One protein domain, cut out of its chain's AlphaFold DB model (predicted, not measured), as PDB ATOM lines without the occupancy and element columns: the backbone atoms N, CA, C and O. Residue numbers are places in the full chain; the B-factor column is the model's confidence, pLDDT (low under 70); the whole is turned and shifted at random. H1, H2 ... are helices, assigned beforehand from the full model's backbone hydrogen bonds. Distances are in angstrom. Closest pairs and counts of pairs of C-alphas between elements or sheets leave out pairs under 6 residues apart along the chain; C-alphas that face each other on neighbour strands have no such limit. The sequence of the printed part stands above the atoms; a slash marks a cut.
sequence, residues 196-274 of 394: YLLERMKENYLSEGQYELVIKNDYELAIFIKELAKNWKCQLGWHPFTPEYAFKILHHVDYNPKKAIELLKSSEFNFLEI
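AT A GLANCE: This is residues 196 to 274 of the 394 residues of the protein "Phd finger protein, putative" of Plasmodium reichenowi (UniProt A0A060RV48). H2 and H4 lie side by side with H3 across both; H1 sits at one end of the length, the loop of residues 231 to 242 at the other. Short H5 packs on H3. The printed part has 79 residues, five named helices, H1 to H5 in chain order, and no named strand: all helix, compact, radius of gyration of the C-alphas 12.7 A, spans 41 by 24 by 19 A.

HOW THE PARTS SIT: H2, residues 218 to 230, touches H4, residues 257 to 265, with 224 to 228 alone, at a shallow tilt of 8 degrees, the same way; closest C-alphas Leu 228 and Ile 261, 6.2 A. H3, residues 243 to 252, only just touches H2's residues 225 to 228, with 3 pairs of C-alphas within 8 A, about perpendicular at 84 degrees; closest C-alphas Ile 225 and Ala 246, 6.0 A. H3 only just touches H4 likewise, 3 pairs, at 80 degrees. Every O i to N i+4 pair in H2, H3 and H4 is within hydrogen-bond range.

IN THESE COORDINATES: H1, residues 196 to 207, begins at C-alpha (203.552, 210.992, 200.754); H2 is 18.6 A long; H5, residues 271 to 274, ends at C-alpha (199.380, 203.048, 183.052).

THE WHOLE: Uncut; H2 to H3 is a long link; residues 234 to 238 are under pLDDT 70.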
ATOM      1  N   TYR A 196     202.224 210.839 200.161       94.81
ATOM      2  CA  TYR A 196     203.552 210.992 200.754       94.81
ATOM      3  C   TYR A 196     204.640 211.166 199.687       94.81
ATOM      4  O   TYR A 196     205.534 211.994 199.835       94.81
ATOM      5  N   LEU A 197     204.568 210.405 198.589       94.19
ATOM      6  CA  LEU A 197     205.522 210.560 197.491       94.19
ATOM      7  C   LEU A 197     205.309 211.871 196.726       94.19
ATOM      8  O   LEU A 197     206.296 212.479 196.329       94.19
ATOM      9  N   LEU A 198     204.061 212.327 196.569       93.56
ATOM     10  CA  LEU A 198     203.768 213.643 195.993       93.56
ATOM     11  C   LEU A 198     204.427 214.760 196.818       93.56
ATOM     12  O   LEU A 198     205.104 215.618 196.258       93.56
ATOM     13  N   GLU A 199     204.265 214.726 198.141       93.00
ATOM     14  CA  GLU A 199     204.852 215.716 199.049       93.00
ATOM     15  C   GLU A 199     206.385 215.655 199.050       93.00
ATOM     16  O   GLU A 199     207.050 216.680 198.898       93.00
ATOM     17  N   ARG A 200     206.958 214.449 199.092       94.12
ATOM     18  CA  ARG A 200     208.409 214.249 199.016       94.12
ATOM     19  C   ARG A 200     209.004 214.744 197.694       94.12
ATOM     20  O   ARG A 200     210.066 215.361 197.690       94.12
ATOM     21  N   MET A 201     208.347 214.473 196.565       93.12
ATOM     22  CA  MET A 201     208.801 214.977 195.264       93.12
ATOM     23  C   MET A 201     208.669 216.498 195.188       93.12
ATOM     24  O   MET A 201     209.582 217.160 194.702       93.12
ATOM     25  N   LYS A 202     207.587 217.065 195.736       92.62
ATOM     26  CA  LYS A 202     207.421 218.516 195.888       92.62
ATOM     27  C   LYS A 202     208.603 219.140 196.633       92.62
ATOM     28  O   LYS A 202     209.168 220.106 196.133       92.62
ATOM     29  N   GLU A 203     209.003 218.597 197.780       92.62
ATOM     30  CA  GLU A 203     210.160 219.104 198.536       92.62
ATOM     31  C   GLU A 203     211.461 219.045 197.723       92.62
ATOM     32  O   GLU A 203     212.202 220.030 197.682       92.62
ATOM     33  N   ASN A 204     211.705 217.936 197.017       92.12
ATOM     34  CA  ASN A 204     212.885 217.779 196.163       92.12
ATOM     35  C   ASN A 204     212.930 218.849 195.059       92.12
ATOM     36  O   ASN A 204     213.907 219.590 194.958       92.12
ATOM     37  N   TYR A 205     211.858 218.992 194.277       91.31
ATOM     38  CA  TYR A 205     211.794 219.979 193.196       91.31
ATOM     39  C   TYR A 205     211.873 221.426 193.711       91.31
ATOM     40  O   TYR A 205     212.486 222.279 193.067       91.31
ATOM     41  N   LEU A 206     211.302 221.716 194.887       91.50
ATOM     42  CA  LEU A 206     211.436 223.026 195.535       91.50
ATOM     43  C   LEU A 206     212.885 223.311 195.954       91.50
ATOM     44  O   LEU A 206     213.335 224.448 195.814       91.50
ATOM     45  N   SER A 207     213.623 222.299 196.422       92.12
ATOM     46  CA  SER A 207     215.044 222.439 196.774       92.12
ATOM     47  C   SER A 207     215.940 222.708 195.557       92.12
ATOM     48  O   SER A 207     216.944 223.408 195.672       92.12
ATOM     49  N   GLU A 208     215.536 222.226 194.378       92.06
ATOM     50  CA  GLU A 208     216.199 222.476 193.091       92.06
ATOM     51  C   GLU A 208     215.762 223.797 192.427       92.06
ATOM     52  O   GLU A 208     216.262 224.149 191.359       92.06
ATOM     53  N   GLY A 209     214.826 224.539 193.033       89.69
ATOM     54  CA  GLY A 209     214.304 225.801 192.498       89.69
ATOM     55  C   GLY A 209     213.294 225.642 191.353       89.69
ATOM     56  O   GLY A 209     212.984 226.611 190.659       89.69
ATOM     57  N   GLN A 210     212.750 224.442 191.139       89.69
ATOM     58  CA  GLN A 210     211.814 224.135 190.052       89.69
ATOM     59  C   GLN A 210     210.348 224.367 190.462       89.69
ATOM     60  O   GLN A 210     209.515 223.464 190.434       89.69
ATOM     61  N   TYR A 211     209.999 225.601 190.835       84.88
ATOM     62  CA  TYR A 211     208.681 225.941 191.403       84.88
ATOM     63  C   TYR A 211     207.480 225.736 190.469       84.88
ATOM     64  O   TYR A 211     206.349 225.651 190.949       84.88
ATOM     65  N   GLU A 212     207.702 225.710 189.155       84.38
ATOM     66  CA  GLU A 212     206.645 225.554 188.147       84.38
ATOM     67  C   GLU A 212     206.294 224.091 187.850       84.38
ATOM     68  O   GLU A 212     205.315 223.814 187.162       84.38
ATOM     69  N   LEU A 213     207.122 223.151 188.310       86.00
ATOM     70  CA  LEU A 213     206.982 221.716 188.043       86.00
ATOM     71  C   LEU A 213     206.350 220.975 189.223       86.00
ATOM     72  O   LEU A 213     206.452 219.755 189.321       86.00
ATOM     73  N   VAL A 214     205.723 221.710 190.140       92.44
ATOM     74  CA  VAL A 214     205.295 221.199 191.438       92.44
ATOM     75  C   VAL A 214     203.871 221.625 191.721       92.44
ATOM     76  O   VAL A 214     203.525 222.791 191.560       92.44
ATOM     77  N   ILE A 215     203.078 220.679 192.212       92.88
ATOM     78  CA  ILE A 215     201.738 220.934 192.730       92.88
ATOM     79  C   ILE A 215     201.867 221.339 194.198       92.88
ATOM     80  O   ILE A 215     202.291 220.540 195.038       92.88
ATOM     81  N   LYS A 216     201.528 222.584 194.526       88.69
ATOM     82  CA  LYS A 216     201.710 223.140 195.876       88.69
ATOM     83  C   LYS A 216     200.508 222.868 196.764       88.69
ATOM     84  O   LYS A 216     200.710 222.460 197.909       88.69
ATOM     85  N   ASN A 217     199.307 223.062 196.221       91.75
ATOM     86  CA  ASN A 217     198.040 223.025 196.947       91.75
ATOM     87  C   ASN A 217     197.003 222.158 196.211       91.75
ATOM     88  O   ASN A 217     197.150 221.836 195.031       91.75
ATOM     89  N   ASP A 218     195.916 221.835 196.905       91.00
ATOM     90  CA  ASP A 218     194.734 221.150 196.368       91.00
ATOM     91  C   ASP A 218     194.104 221.877 195.167       91.00
ATOM     92  O   ASP A 218     193.672 221.238 194.206       91.00
ATOM     93  N   TYR A 219     194.118 223.210 195.169       94.06
ATOM     94  CA  TYR A 219     193.652 224.022 194.046       94.06
ATOM     95  C   TYR A 219     194.476 223.797 192.768       94.06
ATOM     96  O   TYR A 219     193.912 223.588 191.694       94.06
ATOM     97  N   GLU A 220     195.809 223.780 192.874       92.69
ATOM     98  CA  GLU A 220     196.691 223.502 191.731       92.69
ATOM     99  C   GLU A 220     196.526 222.056 191.246       92.69
ATOM    100  O   GLU A 220     196.519 221.809 190.041       92.69
ATOM    101  N   LEU A 221     196.301 221.108 192.166       93.00
ATOM    102  CA  LEU A 221     195.980 219.723 191.820       93.00
ATOM    103  C   LEU A 221     194.671 219.638 191.020       93.00
ATOM    104  O   LEU A 221     194.595 218.921 190.024       93.00
ATOM    105  N   ALA A 222     193.648 220.397 191.418       93.81
ATOM    106  CA  ALA A 222     192.374 220.452 190.711       93.81
ATOM    107  C   ALA A 222     192.500 221.098 189.320       93.81
ATOM    108  O   ALA A 222     191.867 220.625 188.371       93.81
ATOM    109  N   ILE A 223     193.320 222.147 189.172       94.25
ATOM    110  CA  ILE A 223     193.644 222.733 187.860       94.25
ATOM    111  C   ILE A 223     194.332 221.693 186.981       94.25
ATOM    112  O   ILE A 223     193.881 221.458 185.861       94.25
ATOM    113  N   PHE A 224     195.355 221.021 187.508       93.94
ATOM    114  CA  PHE A 224     196.078 219.975 186.793       93.94
ATOM    115  C   PHE A 224     195.138 218.868 186.295       93.94
ATOM    116  O   PHE A 224     195.164 218.527 185.115       93.94
ATOM    117  N   ILE A 225     194.247 218.353 187.150       94.88
ATOM    118  CA  ILE A 225     193.265 217.325 186.761       94.88
ATOM    119  C   ILE A 225     192.368 217.829 185.619       94.88
ATOM    120  O   ILE A 225     192.108 217.086 184.671       94.88
ATOM    121  N   LYS A 226     191.916 219.089 185.668       92.69
ATOM    122  CA  LYS A 226     191.106 219.698 184.597       92.69
ATOM    123  C   LYS A 226     191.889 219.850 183.291       92.69
ATOM    124  O   LYS A 226     191.338 219.595 182.222       92.69
ATOM    125  N   GLU A 227     193.148 220.269 183.346       92.50
ATOM    126  CA  GLU A 227     194.012 220.377 182.162       92.50
ATOM    127  C   GLU A 227     194.307 219.012 181.544       92.50
ATOM    128  O   GLU A 227     194.295 218.858 180.319       92.50
ATOM    129  N   LEU A 228     194.516 218.005 182.385       92.12
ATOM    130  CA  LEU A 228     194.747 216.635 181.959       92.12
ATOM    131  C   LEU A 228     193.492 216.049 181.291       92.12
ATOM    132  O   LEU A 228     193.595 215.439 180.228       92.12
ATOM    133  N   ALA A 229     192.303 216.343 181.831       91.19
ATOM    134  CA  ALA A 229     191.018 215.993 181.223       91.19
ATOM    135  C   ALA A 229     190.836 216.606 179.825       91.19
ATOM    136  O   ALA A 229     190.381 215.927 178.907       91.19
ATOM    137  N   LYS A 230     191.216 217.878 179.637       89.75
ATOM    138  CA  LYS A 230     191.145 218.555 178.327       89.75
ATOM    139  C   LYS A 230     192.069 217.918 177.288       89.75
ATOM    140  O   LYS A 230     191.737 217.887 176.108       89.75
ATOM    141  N   ASN A 231     193.224 217.414 177.723       87.75
ATOM    142  CA  ASN A 231     194.193 216.743 176.857       87.75
ATOM    143  C   ASN A 231     193.930 215.233 176.708       87.75
ATOM    144  O   ASN A 231     194.717 214.536 176.070       87.75
ATOM    145  N   TRP A 232     192.830 214.717 177.263       86.62
ATOM    146  CA  TRP A 232     192.499 213.298 177.223       86.62
ATOM    147  C   TRP A 232     192.085 212.849 175.820       86.62
ATOM    148  O   TRP A 232     190.958 213.070 175.375       86.62
ATOM    149  N   LYS A 233     192.995 212.167 175.123       75.44
ATOM    150  CA  LYS A 233     192.756 211.572 173.805       75.44
ATOM    151  C   LYS A 233     192.905 210.059 173.910       75.44
ATOM    152  O   LYS A 233     193.937 209.501 173.552       75.44
ATOM    153  N   CYS A 234     191.900 209.373 174.454       66.69
ATOM    154  CA  CYS A 234     191.953 207.914 174.514       66.69
ATOM    155  C   CYS A 234     191.830 207.330 173.095       66.69
ATOM    156  O   CYS A 234     190.750 207.320 172.510       66.69
ATOM    157  N   GLN A 235     192.942 206.841 172.539       61.22
ATOM    158  CA  GLN A 235     193.003 206.276 171.182       61.22
ATOM    159  C   GLN A 235     192.300 204.909 171.058       61.22
ATOM    160  O   GLN A 235     192.046 204.438 169.955       61.22
ATOM    161  N   LEU A 236     191.971 204.268 172.186       64.19
ATOM    162  CA  LEU A 236     191.522 202.871 172.257       64.19
ATOM    163  C   LEU A 236     190.002 202.699 172.438       64.19
ATOM    164  O   LEU A 236     189.540 201.601 172.742       64.19
ATOM    165  N   GLY A 237     189.211 203.764 172.263       69.25
ATOM    166  CA  GLY A 237     187.744 203.702 172.268       69.25
ATOM    167  C   GLY A 237     187.075 204.441 173.432       69.25
ATOM    168  O   GLY A 237     187.528 205.501 173.857       69.25
ATOM    169  N   TRP A 238     185.949 203.908 173.926       67.00
ATOM    170  CA  TRP A 238     185.126 204.545 174.966       67.00
ATOM    171  C   TRP A 238     185.751 204.356 176.355       67.00
ATOM    172  O   TRP A 238     185.444 203.392 177.052       67.00
ATOM    173  N   HIS A 239     186.614 205.283 176.767       81.31
ATOM    174  CA  HIS A 239     187.121 205.359 178.138       81.31
ATOM    175  C   HIS A 239     186.951 206.792 178.654       81.31
ATOM    176  O   HIS A 239     187.695 207.684 178.228       81.31
ATOM    177  N   PRO A 240     185.954 207.047 179.524       82.25
ATOM    178  CA  PRO A 240     185.762 208.376 180.080       82.25
ATOM    179  C   PRO A 240     186.966 208.747 180.944       82.25
ATOM    180  O   PRO A 240     187.545 207.899 181.622       82.25
ATOM    181  N   PHE A 241     187.327 210.025 180.922       87.69
ATOM    182  CA  PHE A 241     188.306 210.549 181.857       87.69
ATOM    183  C   PHE A 241     187.780 210.409 183.292       87.69
ATOM    184  O   PHE A 241     186.623 210.737 183.563       87.69
ATOM    185  N   THR A 242     188.636 209.961 184.209       88.25
ATOM    186  CA  THR A 242     188.346 209.961 185.643       88.25
ATOM    187  C   THR A 242     189.533 210.548 186.417       88.25
ATOM    188  O   THR A 242     190.679 210.409 185.973       88.25
ATOM    189  N   PRO A 243     189.303 211.207 187.569       91.38
ATOM    190  CA  PRO A 243     190.387 211.750 188.390       91.38
ATOM    191  C   PRO A 243     191.421 210.698 188.816       91.38
ATOM    192  O   PRO A 243     192.601 211.013 188.949       91.38
ATOM    193  N   GLU A 244     191.012 209.438 188.974       90.25
ATOM    194  CA  GLU A 244     191.913 208.336 189.313       90.25
ATOM    195  C   GLU A 244     192.994 208.136 188.250       90.25
ATOM    196  O   GLU A 244     194.157 207.935 188.601       90.25
ATOM    197  N   TYR A 245     192.653 208.258 186.961       91.00
ATOM    198  CA  TYR A 245     193.639 208.185 185.880       91.00
ATOM    199  C   TYR A 245     194.649 209.326 185.937       91.00
ATOM    200  O   TYR A 245     195.833 209.096 185.694       91.00
ATOM    201  N   ALA A 246     194.224 210.531 186.327       92.50
ATOM    202  CA  ALA A 246     195.152 211.641 186.517       92.50
ATOM    203  C   ALA A 246     196.176 211.335 187.621       92.50
ATOM    204  O   ALA A 246     197.363 211.596 187.435       92.50
ATOM    205  N   PHE A 247     195.749 210.725 188.733       93.69
ATOM    206  CA  PHE A 247     196.665 210.320 189.804       93.69
ATOM    207  C   PHE A 247     197.633 209.219 189.373       93.69
ATOM    208  O   PHE A 247     198.813 209.300 189.713       93.69
ATOM    209  N   LYS A 248     197.165 208.232 188.595       92.69
ATOM    210  CA  LYS A 248     198.026 207.169 188.050       92.69
ATOM    211  C   LYS A 248     199.111 207.730 187.139       92.69
ATOM    212  O   LYS A 248     200.285 207.417 187.300       92.69
ATOM    213  N   ILE A 249     198.713 208.587 186.199       92.31
ATOM    214  CA  ILE A 249     199.637 209.219 185.253       92.31
ATOM    215  C   ILE A 249     200.641 210.080 186.013       92.31
ATOM    216  O   ILE A 249     201.833 210.014 185.733       92.31
ATOM    217  N   LEU A 250     200.174 210.837 187.009       93.81
ATOM    218  CA  LEU A 250     201.038 211.648 187.855       93.81
ATOM    219  C   LEU A 250     202.056 210.788 188.619       93.81
ATOM    220  O   LEU A 250     203.227 211.151 188.671       93.81
ATOM    221  N   HIS A 251     201.642 209.641 189.164       93.81
ATOM    222  CA  HIS A 251     202.547 208.695 189.818       93.81
ATOM    223  C   HIS A 251     203.585 208.121 188.841       93.81
ATOM    224  O   HIS A 251     204.766 208.070 189.175       93.81
ATOM    225  N   HIS A 252     203.165 207.771 187.624       91.94
ATOM    226  CA  HIS A 252     204.033 207.212 186.584       91.94
ATOM    227  C   HIS A 252     205.147 208.176 186.133       91.94
ATOM    228  O   HIS A 252     206.216 207.732 185.725       91.94
ATOM    229  N   VAL A 253     204.926 209.494 186.207       92.69
ATOM    230  CA  VAL A 253     205.916 210.522 185.814       92.69
ATOM    231  C   VAL A 253     206.643 211.172 186.997       92.69
ATOM    232  O   VAL A 253     207.088 212.320 186.897       92.69
ATOM    233  N   ASP A 254     206.739 210.473 188.130       92.50
ATOM    234  CA  ASP A 254     207.382 210.970 189.356       92.50
ATOM    235  C   ASP A 254     206.796 212.305 189.851       92.50
ATOM    236  O   ASP A 254     207.508 213.219 190.276       92.50
ATOM    237  N   TYR A 255     205.470 212.420 189.796       93.88
ATOM    238  CA  TYR A 255     204.696 213.543 190.325       93.88
ATOM    239  C   TYR A 255     204.982 214.909 189.687       93.88
ATOM    240  O   TYR A 255     204.730 215.949 190.294       93.88
ATOM    241  N   ASN A 256     205.448 214.916 188.437       93.06
ATOM    242  CA  ASN A 256     205.631 216.135 187.655       93.06
ATOM    243  C   ASN A 256     204.409 216.411 186.745       93.06
ATOM    244  O   ASN A 256     204.167 215.660 185.795       93.06
ATOM    245  N   PRO A 257     203.651 217.504 186.967       92.75
ATOM    246  CA  PRO A 257     202.431 217.794 186.221       92.75
ATOM    247  C   PRO A 257     202.692 218.150 184.750       92.75
ATOM    248  O   PRO A 257     201.915 217.750 183.883       92.75
ATOM    249  N   LYS A 258     203.796 218.845 184.427       91.88
ATOM    250  CA  LYS A 258     204.115 219.193 183.029       91.88
ATOM    251  C   LYS A 258     204.469 217.939 182.227       91.88
ATOM    252  O   LYS A 258     203.907 217.731 181.153       91.88
ATOM    253  N   LYS A 259     205.294 217.049 182.797       91.94
ATOM    254  CA  LYS A 259     205.630 215.754 182.176       91.94
ATOM    255  C   LYS A 259     204.400 214.874 181.962       91.94
ATOM    256  O   LYS A 259     204.315 214.204 180.941       91.94
ATOM    257  N   ALA A 260     203.432 214.885 182.880       92.44
ATOM    258  CA  ALA A 260     202.182 214.136 182.716       92.44
ATOM    259  C   ALA A 260     201.380 214.608 181.491       92.44
ATOM    260  O   ALA A 260     200.849 213.792 180.736       92.44
ATOM    261  N   ILE A 261     201.309 215.925 181.271       90.94
ATOM    262  CA  ILE A 261     200.624 216.510 180.110       90.94
ATOM    263  C   ILE A 261     201.405 216.235 178.818       90.94
ATOM    264  O   ILE A 261     200.799 215.923 177.793       90.94
ATOM    265  N   GLU A 262     202.734 216.338 178.852       91.12
ATOM    266  CA  GLU A 262     203.601 215.989 177.719       91.12
ATOM    267  C   GLU A 262     203.470 214.514 177.337       91.12
ATOM    268  O   GLU A 262     203.339 214.208 176.153       91.12
ATOM    269  N   LEU A 263     203.411 213.619 178.326       90.12
ATOM    270  CA  LEU A 263     203.208 212.190 178.113       90.12
ATOM    271  C   LEU A 263     201.904 211.926 177.356       90.12
ATOM    272  O   LEU A 263     201.914 211.181 176.391       90.12
ATOM    273  N   LEU A 264     200.798 212.582 177.720       87.06
ATOM    274  CA  LEU A 264     199.516 212.444 177.008       87.06
ATOM    275  C   LEU A 264     199.521 213.013 175.586       87.06
ATOM    276  O   LEU A 264     198.718 212.597 174.750       87.06
ATOM    277  N   LYS A 265     200.376 214.004 175.318       86.31
ATOM    278  CA  LYS A 265     200.538 214.586 173.979       86.31
ATOM    279  C   LYS A 265     201.475 213.760 173.103       86.31
ATOM    280  O   LYS A 265     201.424 213.913 171.882       86.31
ATOM    281  N   SER A 266     202.327 212.927 173.698       86.50
ATOM    282  CA  SER A 266     203.263 212.094 172.957       86.50
ATOM    283  C   SER A 266     202.530 210.954 172.242       86.50
ATOM    284  O   SER A 266     201.499 210.450 172.689       86.50
ATOM    285  N   SER A 267     203.077 210.521 171.107       77.69
ATOM    286  CA  SER A 267     202.605 209.333 170.386       77.69
ATOM    287  C   SER A 267     202.947 208.019 171.098       77.69
ATOM    288  O   SER A 267     202.518 206.961 170.651       77.69
ATOM    289  N   GLU A 268     203.738 208.079 172.171       75.94
ATOM    290  CA  GLU A 268     204.208 206.922 172.940       75.94
ATOM    291  C   GLU A 268     203.286 206.587 174.120       75.94
ATOM    292  O   GLU A 268     203.522 205.611 174.828       75.94
ATOM    293  N   PHE A 269     202.226 207.370 174.345       83.44
ATOM    294  CA  PHE A 269     201.283 207.105 175.423       83.44
ATOM    295  C   PHE A 269     200.538 205.781 175.217       83.44
ATOM    296  O   PHE A 269     199.599 205.685 174.423       83.44
ATOM    297  N   ASN A 270     200.913 204.767 175.996       82.31
ATOM    298  CA  ASN A 270     200.199 203.502 176.055       82.31
ATOM    299  C   ASN A 270     199.239 203.479 177.249       82.31
ATOM    300  O   ASN A 270     199.632 203.272 178.396       82.31
ATOM    301  N   PHE A 271     197.947 203.662 176.975       82.94
ATOM    302  CA  PHE A 271     196.927 203.722 178.022       82.94
ATOM    303  C   PHE A 271     196.882 202.454 178.896       82.94
ATOM    304  O   PHE A 271     196.723 202.587 180.105       82.94
ATOM    305  N   LEU A 272     197.046 201.247 178.332       84.50
ATOM    306  CA  LEU A 272     196.948 199.992 179.103       84.50
ATOM    307  C   LEU A 272     198.147 199.737 180.018       84.50
ATOM    308  O   LEU A 272     198.051 198.909 180.915       84.50
ATOM    309  N   GLU A 273     199.270 200.407 179.773       83.81
ATOM    310  CA  GLU A 273     200.456 200.275 180.619       83.81
ATOM    311  C   GLU A 273     200.284 201.034 181.940       83.81
ATOM    312  O   GLU A 273     200.809 200.624 182.966       83.81
ATOM    313  N   ILE A 274     199.503 202.118 181.923       85.06
ATOM    314  CA  ILE A 274     199.380 203.048 183.052       85.06
ATOM    315  C   ILE A 274     198.002 202.950 183.716       85.06
ATOM    316  O   ILE A 274     197.859 203.096 184.934       85.06
TER     317      ILE A 274